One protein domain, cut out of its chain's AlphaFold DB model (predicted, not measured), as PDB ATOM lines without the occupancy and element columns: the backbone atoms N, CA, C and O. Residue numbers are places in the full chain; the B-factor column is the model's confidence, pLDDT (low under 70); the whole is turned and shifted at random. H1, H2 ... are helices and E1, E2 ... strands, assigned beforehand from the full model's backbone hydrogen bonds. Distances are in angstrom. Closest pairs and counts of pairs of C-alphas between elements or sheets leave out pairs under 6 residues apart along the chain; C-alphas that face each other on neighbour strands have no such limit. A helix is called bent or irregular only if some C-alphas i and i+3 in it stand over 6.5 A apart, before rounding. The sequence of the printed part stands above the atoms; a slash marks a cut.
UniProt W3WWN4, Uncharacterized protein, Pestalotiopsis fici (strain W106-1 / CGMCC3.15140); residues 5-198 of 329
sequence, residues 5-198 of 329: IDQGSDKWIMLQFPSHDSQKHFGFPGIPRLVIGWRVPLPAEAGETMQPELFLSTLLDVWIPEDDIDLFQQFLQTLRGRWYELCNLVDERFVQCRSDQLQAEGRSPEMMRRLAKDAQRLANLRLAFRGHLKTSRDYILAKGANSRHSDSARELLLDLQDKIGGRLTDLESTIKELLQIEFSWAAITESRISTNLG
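This is residues 5 to 198 of the 329 residues of an uncharacterized protein of Pestalotiopsis fici (strain W106-1 / CGMCC3.15140) (UniProt W3WWN4). Three long helices, H2, H3 and H4, lie side by side as an up-and-down bundle, each running against the one before, and a small sheet covers H2 near one end; residues 44 to 49 and 191 to 198, the latter in H4, stick out. The 194 printed residues run E1, H1, E2, E3, H2, H3, H4, mostly helix, with the antiparallel sheet ordered E1, E2, E3. The whole is a loose rod, radius of gyration of the C-alphas 22.9 A, spanning 88 by 30 by 27 A.

Start at E1, residues 10 to 17, antiparallel to E2, residues 34 to 41; N 15 and O 36 are 2.8 A apart, within hydrogen-bond range. E2 forms a hairpin with E3, residues 54 to 57; N 37 and O 56 are 2.8 A apart. H2, residues 68 to 104, is on one face of the sheet, making two layers, helix over strands, at a height over the sheet of 8.7 A; the closest C-alphas of E2 and H2 are Ile 36 and Phe 75, 7.3 A. H4, residues 148 to 198, touches H2 at a shallow tilt of 15 degrees, the same way, closest at C-alphas 73 and 153, 5.6 A. H3, residues 109 to 142, and H4 form a helical hairpin, closest at C-alphas 119 and 175, 6.3 A. H2 and H3 are close but not clearly touching, C-alphas 101 and 111 being 7.6 A apart. H1, residues 20 to 26, touches residues 121 to 128 of H3 alone, closest at C-alphas 26 and 121, 6.9 A. O i to N i+4 pairs are within range throughout H2 and H4, in 29 of 30 in H3 and 0 of 3 in H1, where 1 of 4 O i to N i+3 pairs is.

Find C-alpha 10 at (-11.925, -41.955, 53.231), where E1 begins; it spans 23.1 A and E2 23.8 A. H2 starts at C-alpha 68, (-1.487, -51.710, 59.204), and spans 53.4 A. H3 spans 51.4 A and is only just irregular, C-alphas 109 and 112 being 6.7 A apart. H4 runs 74.6 A to C-alpha 198 at (55.318, -38.089, 15.988).

The farthest C-alphas, Glu 45 and Gly 198, are 87.9 A apart. The printed part has no cut; E2 to E3 is a long link. Mean pLDDT of the printed part is 75.8, under 70 at residues 5 to 64, 66 and 143 to 149.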
ATOM      1  N   ILE A   5      -2.301 -39.657  49.427       41.03
ATOM      2  CA  ILE A   5      -3.321 -39.520  50.460       41.03
ATOM      3  C   ILE A   5      -4.450 -38.756  49.784       41.03
ATOM      4  O   ILE A   5      -4.344 -37.542  49.617       41.03
ATOM      5  N   ASP A   6      -5.474 -39.464  49.323       37.31
ATOM      6  CA  ASP A   6      -6.639 -38.803  48.741       37.31
ATOM      7  C   ASP A   6      -7.448 -38.145  49.869       37.31
ATOM      8  O   ASP A   6      -7.709 -38.774  50.897       37.31
ATOM      9  N   GLN A   7      -7.777 -36.858  49.722       35.38
ATOM     10  CA  GLN A   7      -8.590 -36.109  50.685       35.38
ATOM     11  C   GLN A   7     -10.057 -36.138  50.240       35.38
ATOM     12  O   GLN A   7     -10.601 -35.152  49.752       35.38
ATOM     13  N   GLY A   8     -10.683 -37.302  50.404       41.56
ATOM     14  CA  GLY A   8     -12.136 -37.470  50.480       41.56
ATOM     15  C   GLY A   8     -12.537 -37.947  51.879       41.56
ATOM     16  O   GLY A   8     -11.693 -38.013  52.770       41.56
ATOM     17  N   SER A   9     -13.804 -38.323  52.081       42.56
ATOM     18  CA  SER A   9     -14.315 -38.895  53.346       42.56
ATOM     19  C   SER A   9     -13.570 -40.154  53.835       42.56
ATOM     20  O   SER A   9     -13.739 -40.538  54.989       42.56
ATOM     21  N   ASP A  10     -12.710 -40.743  52.991       49.03
ATOM     22  CA  ASP A  10     -11.925 -41.955  53.231       49.03
ATOM     23  C   ASP A  10     -10.427 -41.685  52.983       49.03
ATOM     24  O   ASP A  10     -10.061 -41.106  51.956       49.03
ATOM     25  N   LYS A  11      -9.541 -42.161  53.875       59.22
ATOM     26  CA  LYS A  11      -8.083 -42.032  53.711       59.22
ATOM     27  C   LYS A  11      -7.492 -43.307  53.110       59.22
ATOM     28  O   LYS A  11      -7.435 -44.347  53.768       59.22
ATOM     29  N   TRP A  12      -6.990 -43.205  51.883       53.56
ATOM     30  CA  TRP A  12      -6.207 -44.263  51.240       53.56
ATOM     31  C   TRP A  12      -4.717 -44.034  51.453       53.56
ATOM     32  O   TRP A  12      -4.216 -42.925  51.266       53.56
ATOM     33  N   ILE A  13      -3.997 -45.088  51.831       62.19
ATOM     34  CA  ILE A  13      -2.533 -45.096  51.853       62.19
ATOM     35  C   ILE A  13      -2.092 -46.148  50.848       62.19
ATOM     36  O   ILE A  13      -2.471 -47.305  50.974       62.19
ATOM     37  N   MET A  14      -1.315 -45.752  49.837       60.28
ATOM     38  CA  MET A  14      -0.725 -46.672  48.860       60.28
ATOM     39  C   MET A  14       0.793 -46.542  48.844       60.28
ATOM     40  O   MET A  14       1.328 -45.437  48.767       60.28
ATOM     41  N   LEU A  15       1.485 -47.676  48.849       65.06
ATOM     42  CA  LEU A  15       2.930 -47.787  48.709       65.06
ATOM     43  C   LEU A  15       3.241 -48.613  47.467       65.06
ATOM     44  O   LEU A  15       2.726 -49.712  47.292       65.06
ATOM     45  N   GLN A  16       4.079 -48.069  46.586       64.44
ATOM     46  CA  GLN A  16       4.375 -48.680  45.291       64.44
ATOM     47  C   GLN A  16       5.877 -48.768  45.026       64.44
ATOM     48  O   GLN A  16       6.621 -47.794  45.215       64.44
ATOM     49  N   PHE A  17       6.283 -49.923  44.510       61.59
ATOM     50  CA  PHE A  17       7.594 -50.235  43.963       61.59
ATOM     51  C   PHE A  17       7.415 -51.021  42.649       61.59
ATOM     52  O   PHE A  17       6.562 -51.895  42.588       61.59
ATOM     53  N   PRO A  18       8.189 -50.781  41.584       59.06
ATOM     54  CA  PRO A  18       9.097 -49.660  41.377       59.06
ATOM     55  C   PRO A  18       8.338 -48.341  41.129       59.06
ATOM     56  O   PRO A  18       7.163 -48.328  40.765       59.06
ATOM     57  N   SER A  19       9.020 -47.209  41.324       48.28
ATOM     58  CA  SER A  19       8.548 -45.906  40.835       48.28
ATOM     59  C   SER A  19       8.404 -45.962  39.306       48.28
ATOM     60  O   SER A  19       9.233 -46.595  38.644       48.28
ATOM     61  N   HIS A  20       7.391 -45.309  38.734       42.16
ATOM     62  CA  HIS A  20       7.090 -45.312  37.293       42.16
ATOM     63  C   HIS A  20       8.317 -44.983  36.400       42.16
ATOM     64  O   HIS A  20       8.439 -45.513  35.297       42.16
ATOM     65  N   ASP A  21       9.284 -44.205  36.902       44.19
ATOM     66  CA  ASP A  21      10.525 -43.874  36.179       44.19
ATOM     67  C   ASP A  21      11.638 -44.930  36.277       44.19
ATOM     68  O   ASP A  21      12.446 -45.079  35.357       44.19
ATOM     69  N   SER A  22      11.679 -45.724  37.352       43.25
ATOM     70  CA  SER A  22      12.738 -46.727  37.552       43.25
ATOM     71  C   SER A  22      12.668 -47.898  36.559       43.25
ATOM     72  O   SER A  22      13.712 -48.430  36.186       43.25
ATOM     73  N   GLN A  23      11.480 -48.256  36.053       45.19
ATOM     74  CA  GLN A  23      11.325 -49.311  35.036       45.19
ATOM     75  C   GLN A  23      11.862 -48.901  33.658       45.19
ATOM     76  O   GLN A  23      12.483 -49.716  32.975       45.19
ATOM     77  N   LYS A  24      11.686 -47.636  33.257       45.59
ATOM     78  CA  LYS A  24      12.114 -47.158  31.931       45.59
ATOM     79  C   LYS A  24      13.635 -47.063  31.789       45.59
ATOM     80  O   LYS A  24      14.150 -47.172  30.683       45.59
ATOM     81  N   HIS A  25      14.360 -46.803  32.876       41.22
ATOM     82  CA  HIS A  25      15.791 -46.464  32.808       41.22
ATOM     83  C   HIS A  25      16.726 -47.655  33.009       41.22
ATOM     84  O   HIS A  25      17.853 -47.661  32.492       41.22
ATOM     85  N   PHE A  26      16.248 -48.670  33.722       46.16
ATOM     86  CA  PHE A  26      17.067 -49.810  34.092       46.16
ATOM     87  C   PHE A  26      16.934 -51.011  33.179       46.16
ATOM     88  O   PHE A  26      17.904 -51.751  33.052       46.16
ATOM     89  N   GLY A  27      15.795 -51.177  32.498       42.97
ATOM     90  CA  GLY A  27      15.614 -52.295  31.577       42.97
ATOM     91  C   GLY A  27      15.922 -53.644  32.228       42.97
ATOM     92  O   GLY A  27      16.498 -54.493  31.563       42.97
ATOM     93  N   PHE A  28      15.602 -53.821  33.516       48.56
ATOM     94  CA  PHE A  28      15.619 -55.136  34.152       48.56
ATOM     95  C   PHE A  28      14.325 -55.853  33.743       48.56
ATOM     96  O   PHE A  28      13.257 -55.489  34.249       48.56
ATOM     97  N   PRO A  29      14.357 -56.809  32.797       40.25
ATOM     98  CA  PRO A  29      13.176 -57.598  32.493       40.25
ATOM     99  C   PRO A  29      12.798 -58.420  33.732       40.25
ATOM    100  O   PRO A  29      13.645 -59.080  34.324       40.25
ATOM    101  N   GLY A  30      11.524 -58.378  34.127       50.84
ATOM    102  CA  GLY A  30      10.966 -59.361  35.061       50.84
ATOM    103  C   GLY A  30      10.874 -58.983  36.542       50.84
ATOM    104  O   GLY A  30      10.559 -59.867  37.330       50.84
ATOM    105  N   ILE A  31      11.073 -57.721  36.956       53.84
ATOM    106  CA  ILE A  31      10.742 -57.313  38.339       53.84
ATOM    107  C   ILE A  31       9.254 -56.910  38.405       53.84
ATOM    108  O   ILE A  31       8.898 -55.840  37.894       53.84
ATOM    109  N   PRO A  32       8.367 -57.734  39.002       57.16
ATOM    110  CA  PRO A  32       6.944 -57.426  39.102       57.16
ATOM    111  C   PRO A  32       6.701 -56.232  40.035       57.16
ATOM    112  O   PRO A  32       7.458 -55.979  40.975       57.16
ATOM    113  N   ARG A  33       5.630 -55.482  39.760       61.41
ATOM    114  CA  ARG A  33       5.232 -54.319  40.562       61.41
ATOM    115  C   ARG A  33       4.737 -54.791  41.933       61.41
ATOM    116  O   ARG A  33       3.835 -55.614  42.009       61.41
ATOM    117  N   LEU A  34       5.325 -54.245  42.989       62.34
ATOM    118  CA  LEU A  34       4.899 -54.374  44.375       62.34
ATOM    119  C   LEU A  34       4.018 -53.182  44.750       62.34
ATOM    120  O   LEU A  34       4.467 -52.033  44.723       62.34
ATOM    121  N   VAL A  35       2.769 -53.448  45.105       64.44
ATOM    122  CA  VAL A  35       1.825 -52.455  45.608       64.44
ATOM    123  C   VAL A  35       1.203 -52.993  46.882       64.44
ATOM    124  O   VAL A  35       0.668 -54.097  46.887       64.44
ATOM    125  N   ILE A  36       1.247 -52.194  47.940       64.75
ATOM    126  CA  ILE A  36       0.364 -52.388  49.086       64.75
ATOM    127  C   ILE A  36      -0.469 -51.134  49.280       64.75
ATOM    128  O   ILE A  36      -0.003 -50.022  49.021       64.75
ATOM    129  N   GLY A  37      -1.710 -51.300  49.702       64.50
ATOM    130  CA  GLY A  37      -2.576 -50.196  50.044       64.50
ATOM    131  C   GLY A  37      -3.635 -50.607  51.043       64.50
ATOM    132  O   GLY A  37      -4.054 -51.758  51.075       64.50
ATOM    133  N   TRP A  38      -4.051 -49.672  51.880       64.94
ATOM    134  CA  TRP A  38      -5.098 -49.929  52.857       64.94
ATOM    135  C   TRP A  38      -5.967 -48.698  53.069       64.94
ATOM    136  O   TRP A  38      -5.525 -47.558  52.873       64.94
ATOM    137  N   ARG A  39      -7.228 -48.958  53.423       64.38
ATOM    138  CA  ARG A  39      -8.248 -47.944  53.689       64.38
ATOM    139  C   ARG A  39      -8.422 -47.776  55.189       64.38
ATOM    140  O   ARG A  39      -8.678 -48.756  55.887       64.38
ATOM    141  N   VAL A  40      -8.332 -46.536  55.664       62.38
ATOM    142  CA  VAL A  40      -8.624 -46.185  57.059       62.38
ATOM    143  C   VAL A  40      -9.878 -45.296  57.093       62.38
ATOM    144  O   VAL A  40      -9.852 -44.227  56.471       62.38
ATOM    145  N   PRO A  41     -10.965 -45.711  57.774       57.41
ATOM    146  CA  PRO A  41     -12.180 -44.906  57.906       57.41
ATOM    147  C   PRO A  41     -11.940 -43.714  58.841       57.41
ATOM    148  O   PRO A  41     -11.201 -43.844  59.814       57.41
ATOM    149  N   LEU A  42     -12.539 -42.550  58.551       57.03
ATOM    150  CA  LEU A  42     -12.458 -41.354  59.406       57.03
ATOM    151  C   LEU A  42     -13.154 -41.629  60.760       57.03
ATOM    152  O   LEU A  42     -14.202 -42.275  60.750       57.03
ATOM    153  N   PRO A  43     -12.626 -41.175  61.916       54.00
ATOM    154  CA  PRO A  43     -13.219 -41.510  63.205       54.00
ATOM    155  C   PRO A  43     -14.542 -40.754  63.339       54.00
ATOM    156  O   PRO A  43     -14.591 -39.554  63.051       54.00
ATOM    157  N   ALA A  44     -15.599 -41.435  63.777       53.06
ATOM    158  CA  ALA A  44     -16.887 -40.787  64.013       53.06
ATOM    159  C   ALA A  44     -16.851 -39.923  65.289       53.06
ATOM    160  O   ALA A  44     -17.523 -38.893  65.345       53.06
ATOM    161  N   GLU A  45     -16.014 -40.285  66.273       49.28
ATOM    162  CA  GLU A  45     -15.822 -39.542  67.525       49.28
ATOM    163  C   GLU A  45     -14.342 -39.378  67.933       49.28
ATOM    164  O   GLU A  45     -13.456 -40.155  67.564       49.28
ATOM    165  N   ALA A  46     -14.057 -38.333  68.723       42.34
ATOM    166  CA  ALA A  46     -12.715 -38.002  69.199       42.34
ATOM    167  C   ALA A  46     -12.241 -38.992  70.282       42.34
ATOM    168  O   ALA A  46     -12.441 -38.766  71.473       42.34
ATOM    169  N   GLY A  47     -11.594 -40.083  69.863       51.62
ATOM    170  CA  GLY A  47     -10.996 -41.073  70.770       51.62
ATOM    171  C   GLY A  47     -11.003 -42.517  70.264       51.62
ATOM    172  O   GLY A  47     -10.387 -43.374  70.897       51.62
ATOM    173  N   GLU A  48     -11.658 -42.807  69.136       50.69
ATOM    174  CA  GLU A  48     -11.696 -44.159  68.572       50.69
ATOM    175  C   GLU A  48     -10.357 -44.567  67.936       50.69
ATOM    176  O   GLU A  48      -9.725 -43.818  67.186       50.69
ATOM    177  N   THR A  49      -9.923 -45.796  68.230       51.78
ATOM    178  CA  THR A  49      -8.764 -46.418  67.582       51.78
ATOM    179  C   THR A  49      -9.168 -46.877  66.182       51.78
ATOM    180  O   THR A  49      -9.903 -47.845  66.017       51.78
ATOM    181  N   MET A  50      -8.694 -46.159  65.161       56.75
ATOM    182  CA  MET A  50      -8.978 -46.458  63.755       56.75
ATOM    183  C   MET A  50      -8.359 -47.799  63.338       56.75
ATOM    184  O   MET A  50      -7.135 -47.922  63.253       56.75
ATOM    185  N   GLN A  51      -9.209 -48.779  63.038       57.22
ATOM    186  CA  GLN A  51      -8.826 -50.056  62.435       57.22
ATOM    187  C   GLN A  51      -8.976 -49.969  60.904       57.22
ATOM    188  O   GLN A  51      -9.949 -49.376  60.428       57.22
ATOM    189  N   PRO A  52      -8.040 -50.511  60.106       59.22
ATOM    190  CA  PRO A  52      -8.162 -50.502  58.653       59.22
ATOM    191  C   PRO A  52      -9.328 -51.384  58.200       59.22
ATOM    192  O   PRO A  52      -9.478 -52.512  58.656       59.22
ATOM    193  N   GLU A  53     -10.142 -50.882  57.275       58.94
ATOM    194  CA  GLU A  53     -11.351 -51.584  56.821       58.94
ATOM    195  C   GLU A  53     -11.091 -52.462  55.588       58.94
ATOM    196  O   GLU A  53     -11.839 -53.392  55.301       58.94
ATOM    197  N   LEU A  54     -10.021 -52.172  54.840       55.94
ATOM    198  CA  LEU A  54      -9.648 -52.921  53.644       55.94
ATOM    199  C   LEU A  54      -8.134 -52.927  53.453       55.94
ATOM    200  O   LEU A  54      -7.498 -51.874  53.516       55.94
ATOM    201  N   PHE A  55      -7.593 -54.095  53.110       59.88
ATOM    202  CA  PHE A  55      -6.204 -54.283  52.705       59.88
ATOM    203  C   PHE A  55      -6.127 -54.774  51.254       59.88
ATOM    204  O   PHE A  55      -6.844 -55.684  50.846       59.88
ATOM    205  N   LEU A  56      -5.233 -54.174  50.474       62.91
ATOM    206  CA  LEU A  56      -4.881 -54.560  49.113       62.91
ATOM    207  C   LEU A  56      -3.374 -54.789  49.069       62.91
ATOM    208  O   LEU A  56      -2.595 -53.918  49.448       62.91
ATOM    209  N   SER A  57      -2.946 -55.955  48.602       65.19
ATOM    210  CA  SER A  57      -1.533 -56.312  48.573       65.19
ATOM    211  C   SER A  57      -1.220 -57.152  47.345       65.19
ATOM    212  O   SER A  57      -1.978 -58.048  46.985       65.19
ATOM    213  N   THR A  58      -0.097 -56.863  46.695       68.25
ATOM    214  CA  THR A  58       0.518 -57.753  45.700       68.25
ATOM    215  C   THR A  58       1.608 -58.629  46.327       68.25
ATOM    216  O   THR A  58       2.405 -59.220  45.596       68.25
ATOM    217  N   LEU A  59       1.734 -58.626  47.659       65.62
ATOM    218  CA  LEU A  59       2.630 -59.526  48.379       65.62
ATOM    219  C   LEU A  59       2.087 -60.956  48.274       65.62
ATOM    220  O   LEU A  59       0.880 -61.167  48.232       65.62
ATOM    221  N   LEU A  60       2.989 -61.933  48.215       60.75
ATOM    222  CA  LEU A  60       2.649 -63.360  48.124       60.75
ATOM    223  C   LEU A  60       2.286 -63.978  49.488       60.75
ATOM    224  O   LEU A  60       2.178 -65.198  49.593       60.75
ATOM    225  N   ASP A  61       2.116 -63.157  50.525       60.50
ATOM    226  CA  ASP A  61       1.826 -63.630  51.873       60.50
ATOM    227  C   ASP A  61       0.372 -64.102  52.009       60.50
ATOM    228  O   ASP A  61      -0.570 -63.476  51.526       60.50
ATOM    229  N   VAL A  62       0.207 -65.254  52.663       53.12
ATOM    230  CA  VAL A  62      -1.058 -66.012  52.751       53.12
ATOM    231  C   VAL A  62      -1.927 -65.566  53.939       53.12
ATOM    232  O   VAL A  62      -3.042 -66.052  54.115       53.12
ATOM    233  N   TRP A  63      -1.443 -64.643  54.771       65.00
ATOM    234  CA  TRP A  63      -2.078 -64.294  56.040       65.00
ATOM    235  C   TRP A  63      -2.586 -62.848  56.069       65.00
ATOM    236  O   TRP A  63      -1.995 -61.945  55.479       65.00
ATOM    237  N   ILE A  64      -3.725 -62.650  56.739       65.38
ATOM    238  CA  ILE A  64      -4.379 -61.345  56.883       65.38
ATOM    239  C   ILE A  64      -3.683 -60.595  58.032       65.38
ATOM    240  O   ILE A  64      -3.679 -61.132  59.140       65.38
ATOM    241  N   PRO A  65      -3.109 -59.402  57.793       70.00
ATOM    242  CA  PRO A  65      -2.397 -58.630  58.812       70.00
ATOM    243  C   PRO A  65      -3.283 -58.301  60.014       70.00
ATOM    244  O   PRO A  65      -4.468 -58.010  59.840       70.00
ATOM    245  N   GLU A  66      -2.701 -58.279  61.215       69.06
ATOM    246  CA  GLU A  66      -3.432 -57.885  62.431       69.06
ATOM    247  C   GLU A  66      -3.575 -56.356  62.555       69.06
ATOM    248  O   GLU A  66      -4.539 -55.864  63.139       69.06
ATOM    249  N   ASP A  67      -2.627 -55.598  61.990       71.62
ATOM    250  CA  ASP A  67      -2.589 -54.129  61.990       71.62
ATOM    251  C   ASP A  67      -1.939 -53.599  60.696       71.62
ATOM    252  O   ASP A  67      -1.246 -54.317  59.969       71.62
ATOM    253  N   ASP A  68      -2.110 -52.316  60.387       73.75
ATOM    254  CA  ASP A  68      -1.487 -51.710  59.204       73.75
ATOM    255  C   ASP A  68       0.046 -51.639  59.291       73.75
ATOM    256  O   ASP A  68       0.728 -51.752  58.270       73.75
ATOM    257  N   ILE A  69       0.602 -51.513  60.500       76.94
ATOM    258  CA  ILE A  69       2.051 -51.558  60.734       76.94
ATOM    259  C   ILE A  69       2.620 -52.935  60.400       76.94
ATOM    260  O   ILE A  69       3.739 -53.037  59.902       76.94
ATOM    261  N   ASP A  70       1.855 -53.985  60.650       77.94
ATOM    262  CA  ASP A  70       2.250 -55.358  60.387       77.94
ATOM    263  C   ASP A  70       2.277 -55.653  58.872       77.94
ATOM    264  O   ASP A  70       3.292 -56.104  58.332       77.94
ATOM    265  N   LEU A  71       1.255 -55.199  58.132       78.44
ATOM    266  CA  LEU A  71       1.289 -55.189  56.661       78.44
ATOM    267  C   LEU A  71       2.476 -54.374  56.117       78.44
ATOM    268  O   LEU A  71       3.137 -54.755  55.144       78.44
ATOM    269  N   PHE A  72       2.765 -53.234  56.742       80.31
ATOM    270  CA  PHE A  72       3.889 -52.389  56.363       80.31
ATOM    271  C   PHE A  72       5.246 -53.068  56.616       80.31
ATOM    272  O   PHE A  72       6.149 -52.953  55.784       80.31
ATOM    273  N   GLN A  73       5.395 -53.822  57.709       82.94
ATOM    274  CA  GLN A  73       6.597 -54.616  57.979       82.94
ATOM    275  C   GLN A  73       6.825 -55.689  56.909       82.94
ATOM    276  O   GLN A  73       7.942 -55.794  56.396       82.94
ATOM    277  N   GLN A  74       5.786 -56.435  56.518       80.81
ATOM    278  CA  GLN A  74       5.877 -57.431  55.437       80.81
ATOM    279  C   GLN A  74       6.349 -56.791  54.123       80.81
ATOM    280  O   GLN A  74       7.224 -57.312  53.417       80.81
ATOM    281  N   PHE A  75       5.839 -55.597  53.817       81.06
ATOM    282  CA  PHE A  75       6.291 -54.833  52.662       81.06
ATOM    283  C   PHE A  75       7.750 -54.399  52.774       81.06
ATOM    284  O   PHE A  75       8.486 -54.544  51.798       81.06
ATOM    285  N   LEU A  76       8.205 -53.911  53.934       83.88
ATOM    286  CA  LEU A  76       9.614 -53.560  54.146       83.88
ATOM    287  C   LEU A  76      10.542 -54.771  53.970       83.88
ATOM    288  O   LEU A  76      11.599 -54.641  53.349       83.88
ATOM    289  N   GLN A  77      10.145 -55.952  54.449       85.06
ATOM    290  CA  GLN A  77      10.916 -57.184  54.264       85.06
ATOM    291  C   GLN A  77      11.004 -57.587  52.788       85.06
ATOM    292  O   GLN A  77      12.093 -57.875  52.283       85.06
ATOM    293  N   THR A  78       9.884 -57.533  52.070       82.12
ATOM    294  CA  THR A  78       9.850 -57.830  50.632       82.12
ATOM    295  C   THR A  78      10.663 -56.807  49.835       82.12
ATOM    296  O   THR A  78      11.437 -57.161  48.942       82.12
ATOM    297  N   LEU A  79      10.555 -55.525  50.194       82.75
ATOM    298  CA  LEU A  79      11.328 -54.434  49.609       82.75
ATOM    299  C   LEU A  79      12.832 -54.643  49.824       82.75
ATOM    300  O   LEU A  79      13.611 -54.435  48.892       82.75
ATOM    301  N   ARG A  80      13.246 -55.095  51.016       86.31
ATOM    302  CA  ARG A  80      14.640 -55.456  51.318       86.31
ATOM    303  C   ARG A  80      15.162 -56.513  50.350       86.31
ATOM    304  O   ARG A  80      16.222 -56.318  49.761       86.31
ATOM    305  N   GLY A  81      14.407 -57.600  50.168       82.75
ATOM    306  CA  GLY A  81      14.764 -58.686  49.251       82.75
ATOM    307  C   GLY A  81      14.953 -58.186  47.818       82.75
ATOM    308  O   GLY A  81      15.984 -58.444  47.202       82.75
ATOM    309  N   ARG A  82      14.025 -57.360  47.326       82.19
ATOM    310  CA  ARG A  82      14.122 -56.769  45.979       82.19
ATOM    311  C   ARG A  82      15.328 -55.863  45.791       82.19
ATOM    312  O   ARG A  82      15.973 -55.913  44.748       82.19
ATOM    313  N   TRP A  83      15.641 -55.025  46.776       85.44
ATOM    314  CA  TRP A  83      16.842 -54.196  46.704       85.44
ATOM    315  C   TRP A  83      18.113 -55.033  46.698       85.44
ATOM    316  O   TRP A  83      19.058 -54.690  45.991       85.44
ATOM    317  N   TYR A  84      18.127 -56.132  47.448       87.75
ATOM    318  CA  TYR A  84      19.258 -57.043  47.477       87.75
ATOM    319  C   TYR A  84      19.476 -57.736  46.125       87.75
ATOM    320  O   TYR A  84      20.595 -57.710  45.611       87.75
ATOM    321  N   GLU A  85      18.409 -58.266  45.513       83.56
ATOM    322  CA  GLU A  85      18.430 -58.826  44.150       83.56
ATOM    323  C   GLU A  85      18.963 -57.807  43.139       83.56
ATOM    324  O   GLU A  85      19.868 -58.100  42.360       83.56
ATOM    325  N   LEU A  86      18.444 -56.577  43.183       83.38
ATOM    326  CA  LEU A  86      18.852 -55.519  42.267       83.38
ATOM    327  C   LEU A  86      20.335 -55.173  42.432       83.38
ATOM    328  O   LEU A  86      21.049 -55.049  41.440       83.38
ATOM    329  N   CYS A  87      20.811 -55.039  43.670       87.88
ATOM    330  CA  CYS A  87      22.221 -54.761  43.923       87.88
ATOM    331  C   CYS A  87      23.119 -55.911  43.433       87.88
ATOM    332  O   CYS A  87      24.189 -55.630  42.905       87.88
ATOM    333  N   ASN A  88      22.695 -57.178  43.547       88.12
ATOM    334  CA  ASN A  88      23.446 -58.323  43.003       88.12
ATOM    335  C   ASN A  88      23.550 -58.270  41.478       88.12
ATOM    336  O   ASN A  88      24.638 -58.434  40.942       88.12
ATOM    337  N   LEU A  89      22.456 -57.953  40.782       84.38
ATOM    338  CA  LEU A  89      22.469 -57.817  39.322       84.38
ATOM    339  C   LEU A  89      23.404 -56.695  38.844       84.38
ATOM    340  O   LEU A  89      24.056 -56.816  37.806       84.38
ATOM    341  N   VAL A  90      23.454 -55.578  39.576       86.06
ATOM    342  CA  VAL A  90      24.379 -54.477  39.263       86.06
ATOM    343  C   VAL A  90      25.825 -54.897  39.521       86.06
ATOM    344  O   VAL A  90      26.689 -54.599  38.698       86.06
ATOM    345  N   ASP A  91      26.078 -55.609  40.616       89.81
ATOM    346  CA  ASP A  91      27.407 -56.107  40.971       89.81
ATOM    347  C   ASP A  91      27.950 -57.091  39.924       89.81
ATOM    348  O   ASP A  91      29.026 -56.879  39.370       89.81
ATOM    349  N   GLU A  92      27.159 -58.099  39.538       88.00
ATOM    350  CA  GLU A  92      27.506 -59.053  38.473       88.00
ATOM    351  C   GLU A  92      27.848 -58.341  37.158       88.00
ATOM    352  O   GLU A  92      28.832 -58.664  36.487       88.00
ATOM    353  N   ARG A  93      27.072 -57.311  36.805       86.75
ATOM    354  CA  ARG A  93      27.343 -56.483  35.627       86.75
ATOM    355  C   ARG A  93      28.664 -55.727  35.754       86.75
ATOM    356  O   ARG A  93      29.388 -55.628  34.766       86.75
ATOM    357  N   PHE A  94      28.995 -55.189  36.926       91.31
ATOM    358  CA  PHE A  94      30.269 -54.498  37.147       91.31
ATOM    359  C   PHE A  94      31.457 -55.457  37.108       91.31
ATOM    360  O   PHE A  94      32.486 -55.108  36.528       91.31
ATOM    361  N   VAL A  95      31.302 -56.677  37.625       90.31
ATOM    362  CA  VAL A  95      32.295 -57.750  37.478       90.31
ATOM    363  C   VAL A  95      32.523 -58.071  35.999       90.31
ATOM    364  O   VAL A  95      33.671 -58.116  35.553       90.31
ATOM    365  N   GLN A  96      31.451 -58.204  35.212       88.25
ATOM    366  CA  GLN A  96      31.563 -58.428  33.772       88.25
ATOM    367  C   GLN A  96      32.255 -57.254  33.068       88.25
ATOM    368  O   GLN A  96      33.196 -57.464  32.304       88.25
ATOM    369  N   CYS A  97      31.859 -56.013  33.368       87.56
ATOM    370  CA  CYS A  97      32.513 -54.828  32.817       87.56
ATOM    371  C   CYS A  97      34.007 -54.794  33.156       87.56
ATOM    372  O   CYS A  97      34.816 -54.478  32.290       87.56
ATOM    373  N   ARG A  98      34.393 -55.152  34.383       90.56
ATOM    374  CA  ARG A  98      35.803 -55.231  34.777       90.56
ATOM    375  C   ARG A  98      36.568 -56.261  33.950       90.56
ATOM    376  O   ARG A  98      37.681 -55.982  33.517       90.56
ATOM    377  N   SER A  99      35.980 -57.433  33.712       89.94
ATOM    378  CA  SER A  99      36.580 -58.455  32.850       89.94
ATOM    379  C   SER A  99      36.761 -57.942  31.419       89.94
ATOM    380  O   SER A  99      37.860 -58.014  30.873       89.94
ATOM    381  N   ASP A 100      35.710 -57.364  30.834       87.06
ATOM    382  CA  ASP A 100      35.745 -56.809  29.478       87.06
ATOM    383  C   ASP A 100      36.799 -55.696  29.355       87.06
ATOM    384  O   ASP A 100      37.516 -55.611  28.361       87.06
ATOM    385  N   GLN A 101      36.924 -54.859  30.389       86.56
ATOM    386  CA  GLN A 101      37.911 -53.787  30.465       86.56
ATOM    387  C   GLN A 101      39.346 -54.324  30.447       86.56
ATOM    388  O   GLN A 101      40.186 -53.824  29.697       86.56
ATOM    389  N   LEU A 102      39.622 -55.356  31.250       85.62
ATOM    390  CA  LEU A 102      40.937 -55.995  31.310       85.62
ATOM    391  C   LEU A 102      41.294 -56.693  29.995       85.62
ATOM    392  O   LEU A 102      42.447 -56.648  29.582       85.62
ATOM    393  N   GLN A 103      40.315 -57.298  29.317       86.38
ATOM    394  CA  GLN A 103      40.531 -57.929  28.013       86.38
ATOM    395  C   GLN A 103      40.745 -56.909  26.889       86.38
ATOM    396  O   GLN A 103      41.516 -57.158  25.965       86.38
ATOM    397  N   ALA A 104      40.050 -55.772  26.943       83.44
ATOM    398  CA  ALA A 104      40.104 -54.767  25.891       83.44
ATOM    399  C   ALA A 104      41.308 -53.816  26.001       83.44
ATOM    400  O   ALA A 104      41.600 -53.141  25.018       83.44
ATOM    401  N   GLU A 105      41.987 -53.726  27.153       81.19
ATOM    402  CA  GLU A 105      43.150 -52.842  27.386       81.19
ATOM    403  C   GLU A 105      42.908 -51.374  26.956       81.19
ATOM    404  O   GLU A 105      43.793 -50.712  26.413       81.19
ATOM    405  N   GLY A 106      41.680 -50.868  27.120       72.12
ATOM    406  CA  GLY A 106      41.288 -49.518  26.686       72.12
ATOM    407  C   GLY A 106      41.082 -49.326  25.182       72.12
ATOM    408  O   GLY A 106      40.969 -48.196  24.713       72.12
ATOM    409  N   ARG A 107      41.011 -50.407  24.396       76.56
ATOM    410  CA  ARG A 107      40.730 -50.351  22.948       76.56
ATOM    411  C   ARG A 107      39.242 -50.223  22.620       76.56
ATOM    412  O   ARG A 107      38.887 -50.162  21.446       76.56
ATOM    413  N   SER A 108      38.363 -50.226  23.624       80.88
ATOM    414  CA  SER A 108      36.916 -50.145  23.424       80.88
ATOM    415  C   SER A 108      36.420 -48.702  23.591       80.88
ATOM    416  O   SER A 108      36.193 -48.265  24.719       80.88
ATOM    417  N   PRO A 109      36.172 -47.953  22.498       76.75
ATOM    418  CA  PRO A 109      35.737 -46.554  22.591       76.75
ATOM    419  C   PRO A 109      34.364 -46.398  23.266       76.75
ATOM    420  O   PRO A 109      34.074 -45.374  23.880       76.75
ATOM    421  N   GLU A 110      33.523 -47.433  23.211       86.25
ATOM    422  CA  GLU A 110      32.176 -47.414  23.792       86.25
ATOM    423  C   GLU A 110      32.143 -47.741  25.289       86.25
ATOM    424  O   GLU A 110      31.124 -47.526  25.953       86.25
ATOM    425  N   MET A 111      33.236 -48.264  25.853       87.31
ATOM    426  CA  MET A 111      33.277 -48.692  27.250       87.31
ATOM    427  C   MET A 111      33.024 -47.530  28.208       87.31
ATOM    428  O   MET A 111      32.156 -47.615  29.077       87.31
ATOM    429  N   MET A 112      33.688 -46.402  27.974       88.00
ATOM    430  CA  MET A 112      33.538 -45.196  28.782       88.00
ATOM    431  C   MET A 112      32.100 -44.669  28.793       88.00
ATOM    432  O   MET A 112      31.553 -44.347  29.849       88.00
ATOM    433  N   ARG A 113      31.444 -44.647  27.626       88.94
ATOM    434  CA  ARG A 113      30.041 -44.229  27.497       88.94
ATOM    435  C   ARG A 113      29.102 -45.178  28.246       88.94
ATOM    436  O   ARG A 113      28.157 -44.716  28.889       88.94
ATOM    437  N   ARG A 114      29.347 -46.492  28.180       88.69
ATOM    438  CA  ARG A 114      28.566 -47.502  28.917       88.69
ATOM    439  C   ARG A 114      28.720 -47.343  30.430       88.69
ATOM    440  O   ARG A 114      27.703 -47.256  31.113       88.69
ATOM    441  N   LEU A 115      29.951 -47.213  30.929       90.94
ATOM    442  CA  LEU A 115      30.231 -47.010  32.356       90.94
ATOM    443  C   LEU A 115      29.615 -45.706  32.879       90.94
ATOM    444  O   LEU A 115      28.987 -45.706  33.935       90.94
ATOM    445  N   ALA A 116      29.695 -44.611  32.117       89.94
ATOM    446  CA  ALA A 116      29.054 -43.346  32.482       89.94
ATOM    447  C   ALA A 116      27.523 -43.476  32.583       89.94
ATOM    448  O   ALA A 116      26.906 -42.955  33.516       89.94
ATOM    449  N   LYS A 117      26.900 -44.211  31.651       88.94
ATOM    450  CA  LYS A 117      25.459 -44.496  31.694       88.94
ATOM    451  C   LYS A 117      25.084 -45.344  32.908       88.94
ATOM    452  O   LYS A 117      24.053 -45.094  33.531       88.94
ATOM    453  N   ASP A 118      25.906 -46.327  33.251       86.88
ATOM    454  CA  ASP A 118      25.672 -47.185  34.411       86.88
ATOM    455  C   ASP A 118      25.895 -46.435  35.738       86.88
ATOM    456  O   ASP A 118      25.111 -46.610  36.671       86.88
ATOM    457  N   ALA A 119      26.839 -45.490  35.797       90.25
ATOM    458  CA  ALA A 119      26.997 -44.567  36.925       90.25
ATOM    459  C   ALA A 119      25.775 -43.644  37.100       90.25
ATOM    460  O   ALA A 119      25.259 -43.492  38.207       90.25
ATOM    461  N   GLN A 120      25.265 -43.065  36.006       89.81
ATOM    462  CA  GLN A 120      24.046 -42.244  36.034       89.81
ATOM    463  C   GLN A 120      22.845 -43.048  36.542       89.81
ATOM    464  O   GLN A 120      22.065 -42.586  37.376       89.81
ATOM    465  N   ARG A 121      22.701 -44.272  36.038       83.56
ATOM    466  CA  ARG A 121      21.697 -45.224  36.499       83.56
ATOM    467  C   ARG A 121      21.824 -45.453  38.004       83.56
ATOM    468  O   ARG A 121      20.848 -45.237  38.720       83.56
ATOM    469  N   LEU A 122      23.000 -45.837  38.496       88.12
ATOM    470  CA  LEU A 122      23.219 -46.106  39.918       88.12
ATOM    471  C   LEU A 122      22.870 -44.898  40.807       88.12
ATOM    472  O   LEU A 122      22.209 -45.067  41.832       88.12
ATOM    473  N   ALA A 123      23.189 -43.678  40.367       87.69
ATOM    474  CA  ALA A 123      22.779 -42.458  41.063       87.69
ATOM    475  C   ALA A 123      21.245 -42.335  41.172       87.69
ATOM    476  O   ALA A 123      20.714 -42.012  42.239       87.69
ATOM    477  N   ASN A 124      20.511 -42.664  40.104       83.81
ATOM    478  CA  ASN A 124      19.046 -42.683  40.126       83.81
ATOM    479  C   ASN A 124      18.489 -43.742  41.093       83.81
ATOM    480  O   ASN A 124      17.500 -43.476  41.778       83.81
ATOM    481  N   LEU A 125      19.124 -44.917  41.211       83.94
ATOM    482  CA  LEU A 125      18.734 -45.922  42.217       83.94
ATOM    483  C   LEU A 125      18.931 -45.403  43.628       83.94
ATOM    484  O   LEU A 125      18.045 -45.567  44.463       83.94
ATOM    485  N   ARG A 126      20.061 -44.745  43.892       87.94
ATOM    486  CA  ARG A 126      20.344 -44.165  45.205       87.94
ATOM    487  C   ARG A 126      19.317 -43.102  45.582       87.94
ATOM    488  O   ARG A 126      18.874 -43.064  46.731       87.94
ATOM    489  N   LEU A 127      18.894 -42.272  44.627       85.88
ATOM    490  CA  LEU A 127      17.811 -41.307  44.837       85.88
ATOM    491  C   LEU A 127      16.482 -42.005  45.147       85.88
ATOM    492  O   LEU A 127      15.819 -41.642  46.122       85.88
ATOM    493  N   ALA A 128      16.115 -43.034  44.380       80.75
ATOM    494  CA  ALA A 128      14.892 -43.800  44.617       80.75
ATOM    495  C   ALA A 128      14.900 -44.490  45.992       80.75
ATOM    496  O   ALA A 128      13.918 -44.410  46.732       80.75
ATOM    497  N   PHE A 129      16.022 -45.105  46.368       86.38
ATOM    498  CA  PHE A 129      16.221 -45.746  47.664       86.38
ATOM    499  C   PHE A 129      16.091 -44.756  48.827       86.38
ATOM    500  O   PHE A 129      15.341 -44.999  49.771       86.38
ATOM    501  N   ARG A 130      16.741 -43.586  48.731       88.31
ATOM    502  CA  ARG A 130      16.596 -42.506  49.723       88.31
ATOM    503  C   ARG A 130      15.158 -42.013  49.829       88.31
ATOM    504  O   ARG A 130      14.689 -41.759  50.936       88.31
ATOM    505  N   GLY A 131      14.459 -41.912  48.699       83.94
ATOM    506  CA  GLY A 131      13.030 -41.619  48.669       83.94
ATOM    507  C   GLY A 131      12.233 -42.646  49.471       83.94
ATOM    508  O   GLY A 131      11.472 -42.266  50.352       83.94
ATOM    509  N   HIS A 132      12.470 -43.941  49.242       82.38
ATOM    510  CA  HIS A 132      11.785 -45.020  49.962       82.38
ATOM    511  C   HIS A 132      12.050 -44.982  51.470       82.38
ATOM    512  O   HIS A 132      11.106 -45.099  52.250       82.38
ATOM    513  N   LEU A 133      13.300 -44.757  51.886       87.19
ATOM    514  CA  LEU A 133      13.662 -44.616  53.299       87.19
ATOM    515  C   LEU A 133      12.965 -43.429  53.962       87.19
ATOM    516  O   LEU A 133      12.431 -43.567  55.060       87.19
ATOM    517  N   LYS A 134      12.956 -42.268  53.295       86.25
ATOM    518  CA  LYS A 134      12.298 -41.064  53.810       86.25
ATOM    519  C   LYS A 134      10.801 -41.300  53.983       86.25
ATOM    520  O   LYS A 134      10.281 -41.129  55.075       86.25
ATOM    521  N   THR A 135      10.138 -41.769  52.930       82.50
ATOM    522  CA  THR A 135       8.698 -42.033  52.937       82.50
ATOM    523  C   THR A 135       8.298 -43.056  54.002       82.50
ATOM    524  O   THR A 135       7.307 -42.873  54.703       82.50
ATOM    525  N   SER A 136       9.096 -44.112  54.161       83.69
ATOM    526  CA  SER A 136       8.866 -45.146  55.172       83.69
ATOM    527  C   SER A 136       9.049 -44.610  56.596       83.69
ATOM    528  O   SER A 136       8.257 -44.917  57.482       83.69
ATOM    529  N   ARG A 137      10.053 -43.752  56.816       86.94
ATOM    530  CA  ARG A 137      10.283 -43.083  58.103       86.94
ATOM    531  C   ARG A 137       9.148 -42.124  58.457       86.94
ATOM    532  O   ARG A 137       8.675 -42.154  59.589       86.94
ATOM    533  N   ASP A 138       8.705 -41.312  57.500       84.31
ATOM    534  CA  ASP A 138       7.613 -40.353  57.691       84.31
ATOM    535  C   ASP A 138       6.308 -41.079  58.073       84.31
ATOM    536  O   ASP A 138       5.596 -40.638  58.975       84.31
ATOM    537  N   TYR A 139       6.036 -42.237  57.458       80.12
ATOM    538  CA  TYR A 139       4.883 -43.078  57.797       80.12
ATOM    539  C   TYR A 139       4.946 -43.622  59.235       80.12
ATOM    540  O   TYR A 139       3.988 -43.464  59.992       80.12
ATOM    541  N   ILE A 140       6.088 -44.185  59.649       81.62
ATOM    542  CA  ILE A 140       6.292 -44.678  61.022       81.62
ATOM    543  C   ILE A 140       6.122 -43.546  62.050       81.62
ATOM    544  O   ILE A 140       5.532 -43.748  63.110       81.62
ATOM    545  N   LEU A 141       6.641 -42.346  61.758       80.75
ATOM    546  CA  LEU A 141       6.514 -41.186  62.647       80.75
ATOM    547  C   LEU A 141       5.058 -40.721  62.779       80.75
ATOM    548  O   LEU A 141       4.624 -40.403  63.885       80.75
ATOM    549  N   ALA A 142       4.296 -40.724  61.681       76.12
ATOM    550  CA  ALA A 142       2.896 -40.306  61.666       76.12
ATOM    551  C   ALA A 142       1.965 -41.229  62.476       76.12
ATOM    552  O   ALA A 142       0.923 -40.778  62.945       76.12
ATOM    553  N   LYS A 143       2.333 -42.504  62.659       69.94
ATOM    554  CA  LYS A 143       1.538 -43.507  63.392       69.94
ATOM    555  C   LYS A 143       1.743 -43.501  64.915       69.94
ATOM    556  O   LYS A 143       0.997 -44.169  65.624       69.94
ATOM    557  N   GLY A 144       2.684 -42.706  65.434       63.81
ATOM    558  CA  GLY A 144       2.952 -42.581  66.871       63.81
ATOM    559  C   GLY A 144       3.909 -43.652  67.419       63.81
ATOM    560  O   GLY A 144       4.011 -44.764  66.908       63.81
ATOM    561  N   ALA A 145       4.668 -43.298  68.460       58.62
ATOM    562  CA  ALA A 145       5.830 -44.056  68.936       58.62
ATOM    563  C   ALA A 145       5.531 -45.223  69.905       58.62
ATOM    564  O   ALA A 145       6.479 -45.845  70.368       58.62
ATOM    565  N   ASN A 146       4.264 -45.518  70.218       57.44
ATOM    566  CA  ASN A 146       3.906 -46.329  71.393       57.44
ATOM    567  C   ASN A 146       3.451 -47.775  71.103       57.44
ATOM    568  O   ASN A 146       2.932 -48.427  72.006       57.44
ATOM    569  N   SER A 147       3.634 -48.310  69.889       65.44
ATOM    570  CA  SER A 147       3.331 -49.723  69.594       65.44
ATOM    571  C   SER A 147       4.605 -50.552  69.395       65.44
ATOM    572  O   SER A 147       5.525 -50.136  68.696       65.44
ATOM    573  N   ARG A 148       4.640 -51.772  69.959       69.69
ATOM    574  CA  ARG A 148       5.738 -52.750  69.773       69.69
ATOM    575  C   ARG A 148       6.014 -53.036  68.284       69.69
ATOM    576  O   ARG A 148       7.155 -53.262  67.893       69.69
ATOM    577  N   HIS A 149       4.978 -52.969  67.446       69.81
ATOM    578  CA  HIS A 149       5.086 -53.109  65.993       69.81
ATOM    579  C   HIS A 149       5.790 -51.906  65.325       69.81
ATOM    580  O   HIS A 149       6.495 -52.080  64.333       69.81
ATOM    581  N   SER A 150       5.683 -50.690  65.868       77.25
ATOM    582  CA  SER A 150       6.396 -49.515  65.340       77.25
ATOM    583  C   SER A 150       7.913 -49.640  65.528       77.25
ATOM    584  O   SER A 150       8.677 -49.330  64.614       77.25
ATOM    585  N   ASP A 151       8.364 -50.182  66.664       82.69
ATOM    586  CA  ASP A 151       9.797 -50.360  66.945       82.69
ATOM    587  C   ASP A 151      10.448 -51.430  66.059       82.69
ATOM    588  O   ASP A 151      11.513 -51.185  65.494       82.69
ATOM    589  N   SER A 152       9.771 -52.559  65.827       84.56
ATOM    590  CA  SER A 152      10.238 -53.581  64.873       84.56
ATOM    591  C   SER A 152      10.333 -53.027  63.438       84.56
ATOM    592  O   SER A 152      11.329 -53.233  62.740       84.56
ATOM    593  N   ALA A 153       9.355 -52.221  63.001       84.12
ATOM    594  CA  ALA A 153       9.406 -51.567  61.689       84.12
ATOM    595  C   ALA A 153      10.566 -50.557  61.577       84.12
ATOM    596  O   ALA A 153      11.187 -50.442  60.516       84.12
ATOM    597  N   ARG A 154      10.888 -49.836  62.663       88.00
ATOM    598  CA  ARG A 154      12.051 -48.931  62.729       88.00
ATOM    599  C   ARG A 154      13.360 -49.689  62.615       88.00
ATOM    600  O   ARG A 154      14.226 -49.261  61.857       88.00
ATOM    601  N   GLU A 155      13.500 -50.793  63.339       90.12
ATOM    602  CA  GLU A 155      14.697 -51.628  63.295       90.12
ATOM    603  C   GLU A 155      14.927 -52.188  61.885       90.12
ATOM    604  O   GLU A 155      16.017 -52.036  61.336       90.12
ATOM    605  N   LEU A 156      13.881 -52.715  61.236       88.69
ATOM    606  CA  LEU A 156      13.954 -53.175  59.843       88.69
ATOM    607  C   LEU A 156      14.338 -52.053  58.869       88.69
ATOM    608  O   LEU A 156      15.079 -52.285  57.914       88.69
ATOM    609  N   LEU A 157      13.846 -50.833  59.094       90.88
ATOM    610  CA  LEU A 157      14.194 -49.678  58.273       90.88
ATOM    611  C   LEU A 157      15.655 -49.248  58.464       90.88
ATOM    612  O   LEU A 157      16.307 -48.880  57.485       90.88
ATOM    613  N   LEU A 158      16.168 -49.298  59.696       91.88
ATOM    614  CA  LEU A 158      17.577 -49.036  59.995       91.88
ATOM    615  C   LEU A 158      18.481 -50.110  59.376       91.88
ATOM    616  O   LEU A 158      19.448 -49.755  58.706       91.88
ATOM    617  N   ASP A 159      18.123 -51.391  59.506       92.88
ATOM    618  CA  ASP A 159      18.817 -52.523  58.871       92.88
ATOM    619  C   ASP A 159      18.869 -52.369  57.346       92.88
ATOM    620  O   ASP A 159      19.917 -52.526  56.720       92.88
ATOM    621  N   LEU A 160      17.739 -52.002  56.734       91.94
ATOM    622  CA  LEU A 160      17.644 -51.766  55.298       91.94
ATOM    623  C   LEU A 160      18.500 -50.566  54.876       91.94
ATOM    624  O   LEU A 160      19.215 -50.663  53.878       91.94
ATOM    625  N   GLN A 161      18.462 -49.460  55.627       94.56
ATOM    626  CA  GLN A 161      19.293 -48.285  55.371       94.56
ATOM    627  C   GLN A 161      20.784 -48.619  55.431       94.56
ATOM    628  O   GLN A 161      21.518 -48.198  54.539       94.56
ATOM    629  N   ASP A 162      21.218 -49.344  56.457       94.38
ATOM    630  CA  ASP A 162      22.623 -49.676  56.666       94.38
ATOM    631  C   ASP A 162      23.120 -50.672  55.611       94.38
ATOM    632  O   ASP A 162      24.031 -50.365  54.841       94.38
ATOM    633  N   LYS A 163      22.443 -51.816  55.457       93.62
ATOM    634  CA  LYS A 163      22.883 -52.880  54.542       93.62
ATOM    635  C   LYS A 163      22.781 -52.486  53.073       93.62
ATOM    636  O   LYS A 163      23.749 -52.622  52.327       93.62
ATOM    637  N   ILE A 164      21.618 -52.011  52.625       93.06
ATOM    638  CA  ILE A 164      21.434 -51.642  51.211       93.06
ATOM    639  C   ILE A 164      22.132 -50.312  50.912       93.06
ATOM    640  O   ILE A 164      22.715 -50.155  49.840       93.06
ATOM    641  N   GLY A 165      22.126 -49.365  51.855       93.44
ATOM    642  CA  GLY A 165      22.857 -48.109  51.701       93.44
ATOM    643  C   GLY A 165      24.370 -48.315  51.620       93.44
ATOM    644  O   GLY A 165      25.013 -47.672  50.786       93.44
ATOM    645  N   GLY A 166      24.920 -49.232  52.420       94.50
ATOM    646  CA  GLY A 166      26.310 -49.683  52.338       94.50
ATOM    647  C   GLY A 166      26.621 -50.251  50.958       94.50
ATOM    648  O   GLY A 166      27.423 -49.674  50.230       94.50
ATOM    649  N   ARG A 167      25.864 -51.263  50.516       94.50
ATOM    650  CA  ARG A 167      26.058 -51.881  49.193       94.50
ATOM    651  C   ARG A 167      25.967 -50.909  48.021       94.50
ATOM    652  O   ARG A 167      26.760 -50.992  47.091       94.50
ATOM    653  N   LEU A 168      25.009 -49.983  48.037       93.81
ATOM    654  CA  LEU A 168      24.913 -48.956  46.995       93.81
ATOM    655  C   LEU A 168      26.134 -48.030  46.996       93.81
ATOM    656  O   LEU A 168      26.532 -47.552  45.939       93.81
ATOM    657  N   THR A 169      26.715 -47.761  48.166       95.44
ATOM    658  CA  THR A 169      27.939 -46.957  48.292       95.44
ATOM    659  C   THR A 169      29.157 -47.724  47.770       95.44
ATOM    660  O   THR A 169      29.966 -47.138  47.053       95.44
ATOM    661  N   ASP A 170      29.242 -49.027  48.035       95.62
ATOM    662  CA  ASP A 170      30.301 -49.891  47.500       95.62
ATOM    663  C   ASP A 170      30.246 -49.942  45.969       95.62
ATOM    664  O   ASP A 170      31.239 -49.653  45.303       95.62
ATOM    665  N   LEU A 171      29.056 -50.176  45.400       94.69
ATOM    666  CA  LEU A 171      28.829 -50.144  43.951       94.69
ATOM    667  C   LEU A 171      29.215 -48.786  43.337       94.69
ATOM    668  O   LEU A 171      29.783 -48.731  42.244       94.69
ATOM    669  N   GLU A 172      28.933 -47.677  44.031       93.94
ATOM    670  CA  GLU A 172      29.342 -46.336  43.595       93.94
ATOM    671  C   GLU A 172      30.864 -46.160  43.595       93.94
ATOM    672  O   GLU A 172      31.385 -45.447  42.734       93.94
ATOM    673  N   SER A 173      31.583 -46.785  44.532       95.69
ATOM    674  CA  SER A 173      33.050 -46.815  44.507       95.69
ATOM    675  C   SER A 173      33.546 -47.635  43.322       95.69
ATOM    676  O   SER A 173      34.333 -47.137  42.517       95.69
ATOM    677  N   THR A 174      33.006 -48.842  43.137       95.19
ATOM    678  CA  THR A 174      33.412 -49.751  42.060       95.19
ATOM    679  C   THR A 174      33.260 -49.109  40.683       95.19
ATOM    680  O   THR A 174      34.192 -49.147  39.883       95.19
ATOM    681  N   ILE A 175      32.127 -48.460  40.388       94.75
ATOM    682  CA  ILE A 175      31.936 -47.825  39.073       94.75
ATOM    683  C   ILE A 175      32.881 -46.638  38.851       94.75
ATOM    684  O   ILE A 175      33.337 -46.427  37.726       94.75
ATOM    685  N   LYS A 176      33.214 -45.875  39.902       94.06
ATOM    686  CA  LYS A 176      34.197 -44.783  39.816       94.06
ATOM    687  C   LYS A 176      35.592 -45.322  39.533       94.06
ATOM    688  O   LYS A 176      36.278 -44.762  38.683       94.06
ATOM    689  N   GLU A 177      35.987 -46.403  40.198       94.50
ATOM    690  CA  GLU A 177      37.266 -47.077  39.958       94.50
ATOM    691  C   GLU A 177      37.363 -47.585  38.515       94.50
ATOM    692  O   GLU A 177      38.335 -47.281  37.826       94.50
ATOM    693  N   LEU A 178      36.330 -48.274  38.012       93.06
ATOM    694  CA  LEU A 178      36.285 -48.743  36.617       93.06
ATOM    695  C   LEU A 178      36.428 -47.585  35.621       93.06
ATOM    696  O   LEU A 178      37.191 -47.673  34.656       93.06
ATOM    697  N   LEU A 179      35.729 -46.477  35.876       92.88
ATOM    698  CA  LEU A 179      35.777 -45.276  35.046       92.88
ATOM    699  C   LEU A 179      37.178 -44.641  35.053       92.88
ATOM    700  O   LEU A 179      37.700 -44.300  33.994       92.88
ATOM    701  N   GLN A 180      37.804 -44.508  36.226       92.44
ATOM    702  CA  GLN A 180      39.162 -43.968  36.368       92.44
ATOM    703  C   GLN A 180      40.202 -44.832  35.650       92.44
ATOM    704  O   GLN A 180      41.076 -44.301  34.957       92.44
ATOM    705  N   ILE A 181      40.094 -46.154  35.787       91.12
ATOM    706  CA  ILE A 181      40.969 -47.098  35.089       91.12
ATOM    707  C   ILE A 181      40.792 -46.934  33.575       91.12
ATOM    708  O   ILE A 181      41.788 -46.843  32.861       91.12
ATOM    709  N   GLU A 182      39.559 -46.782  33.082       91.06
ATOM    710  CA  GLU A 182      39.301 -46.627  31.644       91.06
ATOM    711  C   GLU A 182      39.878 -45.323  31.096       91.06
ATOM    712  O   GLU A 182      40.517 -45.318  30.047       91.06
ATOM    713  N   PHE A 183      39.725 -44.219  31.833       89.88
ATOM    714  CA  PHE A 183      40.372 -42.951  31.490       89.88
ATOM    715  C   PHE A 183      41.893 -43.073  31.430       89.88
ATOM    716  O   PHE A 183      42.514 -42.544  30.509       89.88
ATOM    717  N   SER A 184      42.488 -43.793  32.381       90.19
ATOM    718  CA  SER A 184      43.936 -44.015  32.409       90.19
ATOM    719  C   SER A 184      44.396 -44.799  31.177       90.19
ATOM    720  O   SER A 184      45.365 -44.410  30.524       90.19
ATOM    721  N   TRP A 185      43.672 -45.856  30.800       89.25
ATOM    722  CA  TRP A 185      43.971 -46.630  29.593       89.25
ATOM    723  C   TRP A 185      43.798 -45.825  28.306       89.25
ATOM    724  O   TRP A 185      44.663 -45.888  27.428       89.25
ATOM    725  N   ALA A 186      42.719 -45.049  28.195       86.88
ATOM    726  CA  ALA A 186      42.472 -44.188  27.043       86.88
ATOM    727  C   ALA A 186      43.596 -43.153  26.878       86.88
ATOM    728  O   ALA A 186      44.151 -43.025  25.788       86.88
ATOM    729  N   ALA A 187      44.014 -42.501  27.968       87.62
ATOM    730  CA  ALA A 187      45.107 -41.530  27.954       87.62
ATOM    731  C   ALA A 187      46.453 -42.159  27.549       87.62
ATOM    732  O   ALA A 187      47.209 -41.575  26.767       87.62
ATOM    733  N   ILE A 188      46.758 -43.369  28.037       87.88
ATOM    734  CA  ILE A 188      47.964 -44.113  27.637       87.88
ATOM    735  C   ILE A 188      47.905 -44.468  26.150       87.88
ATOM    736  O   ILE A 188      48.897 -44.316  25.436       87.88
ATOM    737  N   THR A 189      46.751 -44.932  25.677       86.44
ATOM    738  CA  THR A 189      46.552 -45.317  24.276       86.44
ATOM    739  C   THR A 189      46.699 -44.112  23.354       86.44
ATOM    740  O   THR A 189      47.452 -44.174  22.386       86.44
ATOM    741  N   GLU A 190      46.072 -42.988  23.692       85.38
ATOM    742  CA  GLU A 190      46.206 -41.729  22.960       85.38
ATOM    743  C   GLU A 190      47.660 -41.233  22.947       85.38
ATOM    744  O   GLU A 190      48.178 -40.857  21.896       85.38
ATOM    745  N   SER A 191      48.371 -41.338  24.075       86.69
ATOM    746  CA  SER A 191      49.797 -40.991  24.164       86.69
ATOM    747  C   SER A 191      50.668 -41.883  23.269       86.69
ATOM    748  O   SER A 191      51.570 -41.399  22.582       86.69
ATOM    749  N   ARG A 192      50.390 -43.192  23.220       85.38
ATOM    750  CA  ARG A 192      51.079 -44.132  22.318       85.38
ATOM    751  C   ARG A 192      50.789 -43.825  20.850       85.38
ATOM    752  O   ARG A 192      51.697 -43.840  20.027       85.38
ATOM    753  N   ILE A 193      49.543 -43.501  20.513       85.38
ATOM    754  CA  ILE A 193      49.169 -43.110  19.147       85.38
ATOM    755  C   ILE A 193      49.875 -41.807  18.754       85.38
ATOM    756  O   ILE A 193      50.438 -41.724  17.666       85.38
ATOM    757  N   SER A 194      49.912 -40.816  19.647       86.12
ATOM    758  CA  SER A 194      50.581 -39.532  19.420       86.12
ATOM    759  C   SER A 194      52.095 -39.682  19.244       86.12
ATOM    760  O   SER A 194      52.670 -39.094  18.330       86.12
ATOM    761  N   THR A 195      52.743 -40.518  20.057       88.06
ATOM    762  CA  THR A 195      54.185 -40.793  19.931       88.06
ATOM    763  C   THR A 195      54.512 -41.527  18.636       88.06
ATOM    764  O   THR A 195      55.418 -41.100  17.922       88.06
ATOM    765  N   ASN A 196      53.737 -42.550  18.273       84.81
ATOM    766  CA  ASN A 196      53.894 -43.242  16.993       84.81
ATOM    767  C   ASN A 196      53.665 -42.291  15.806       84.81
ATOM    768  O   ASN A 196      54.417 -42.320  14.834       84.81
ATOM    769  N   LEU A 197      52.665 -41.405  15.885       84.12
ATOM    770  CA  LEU A 197      52.431 -40.380  14.869       84.12
ATOM    771  C   LEU A 197      53.610 -39.402  14.781       84.12
ATOM    772  O   LEU A 197      54.065 -39.099  13.682       84.12
ATOM    773  N   GLY A 198      54.144 -38.958  15.920       83.75
ATOM    774  CA  GLY A 198      55.318 -38.089  15.988       83.75
ATOM    775  C   GLY A 198      56.560 -38.732  15.369       83.75
ATOM    776  O   GLY A 198      57.249 -38.089  14.580       83.75
TER     777      GLY A 198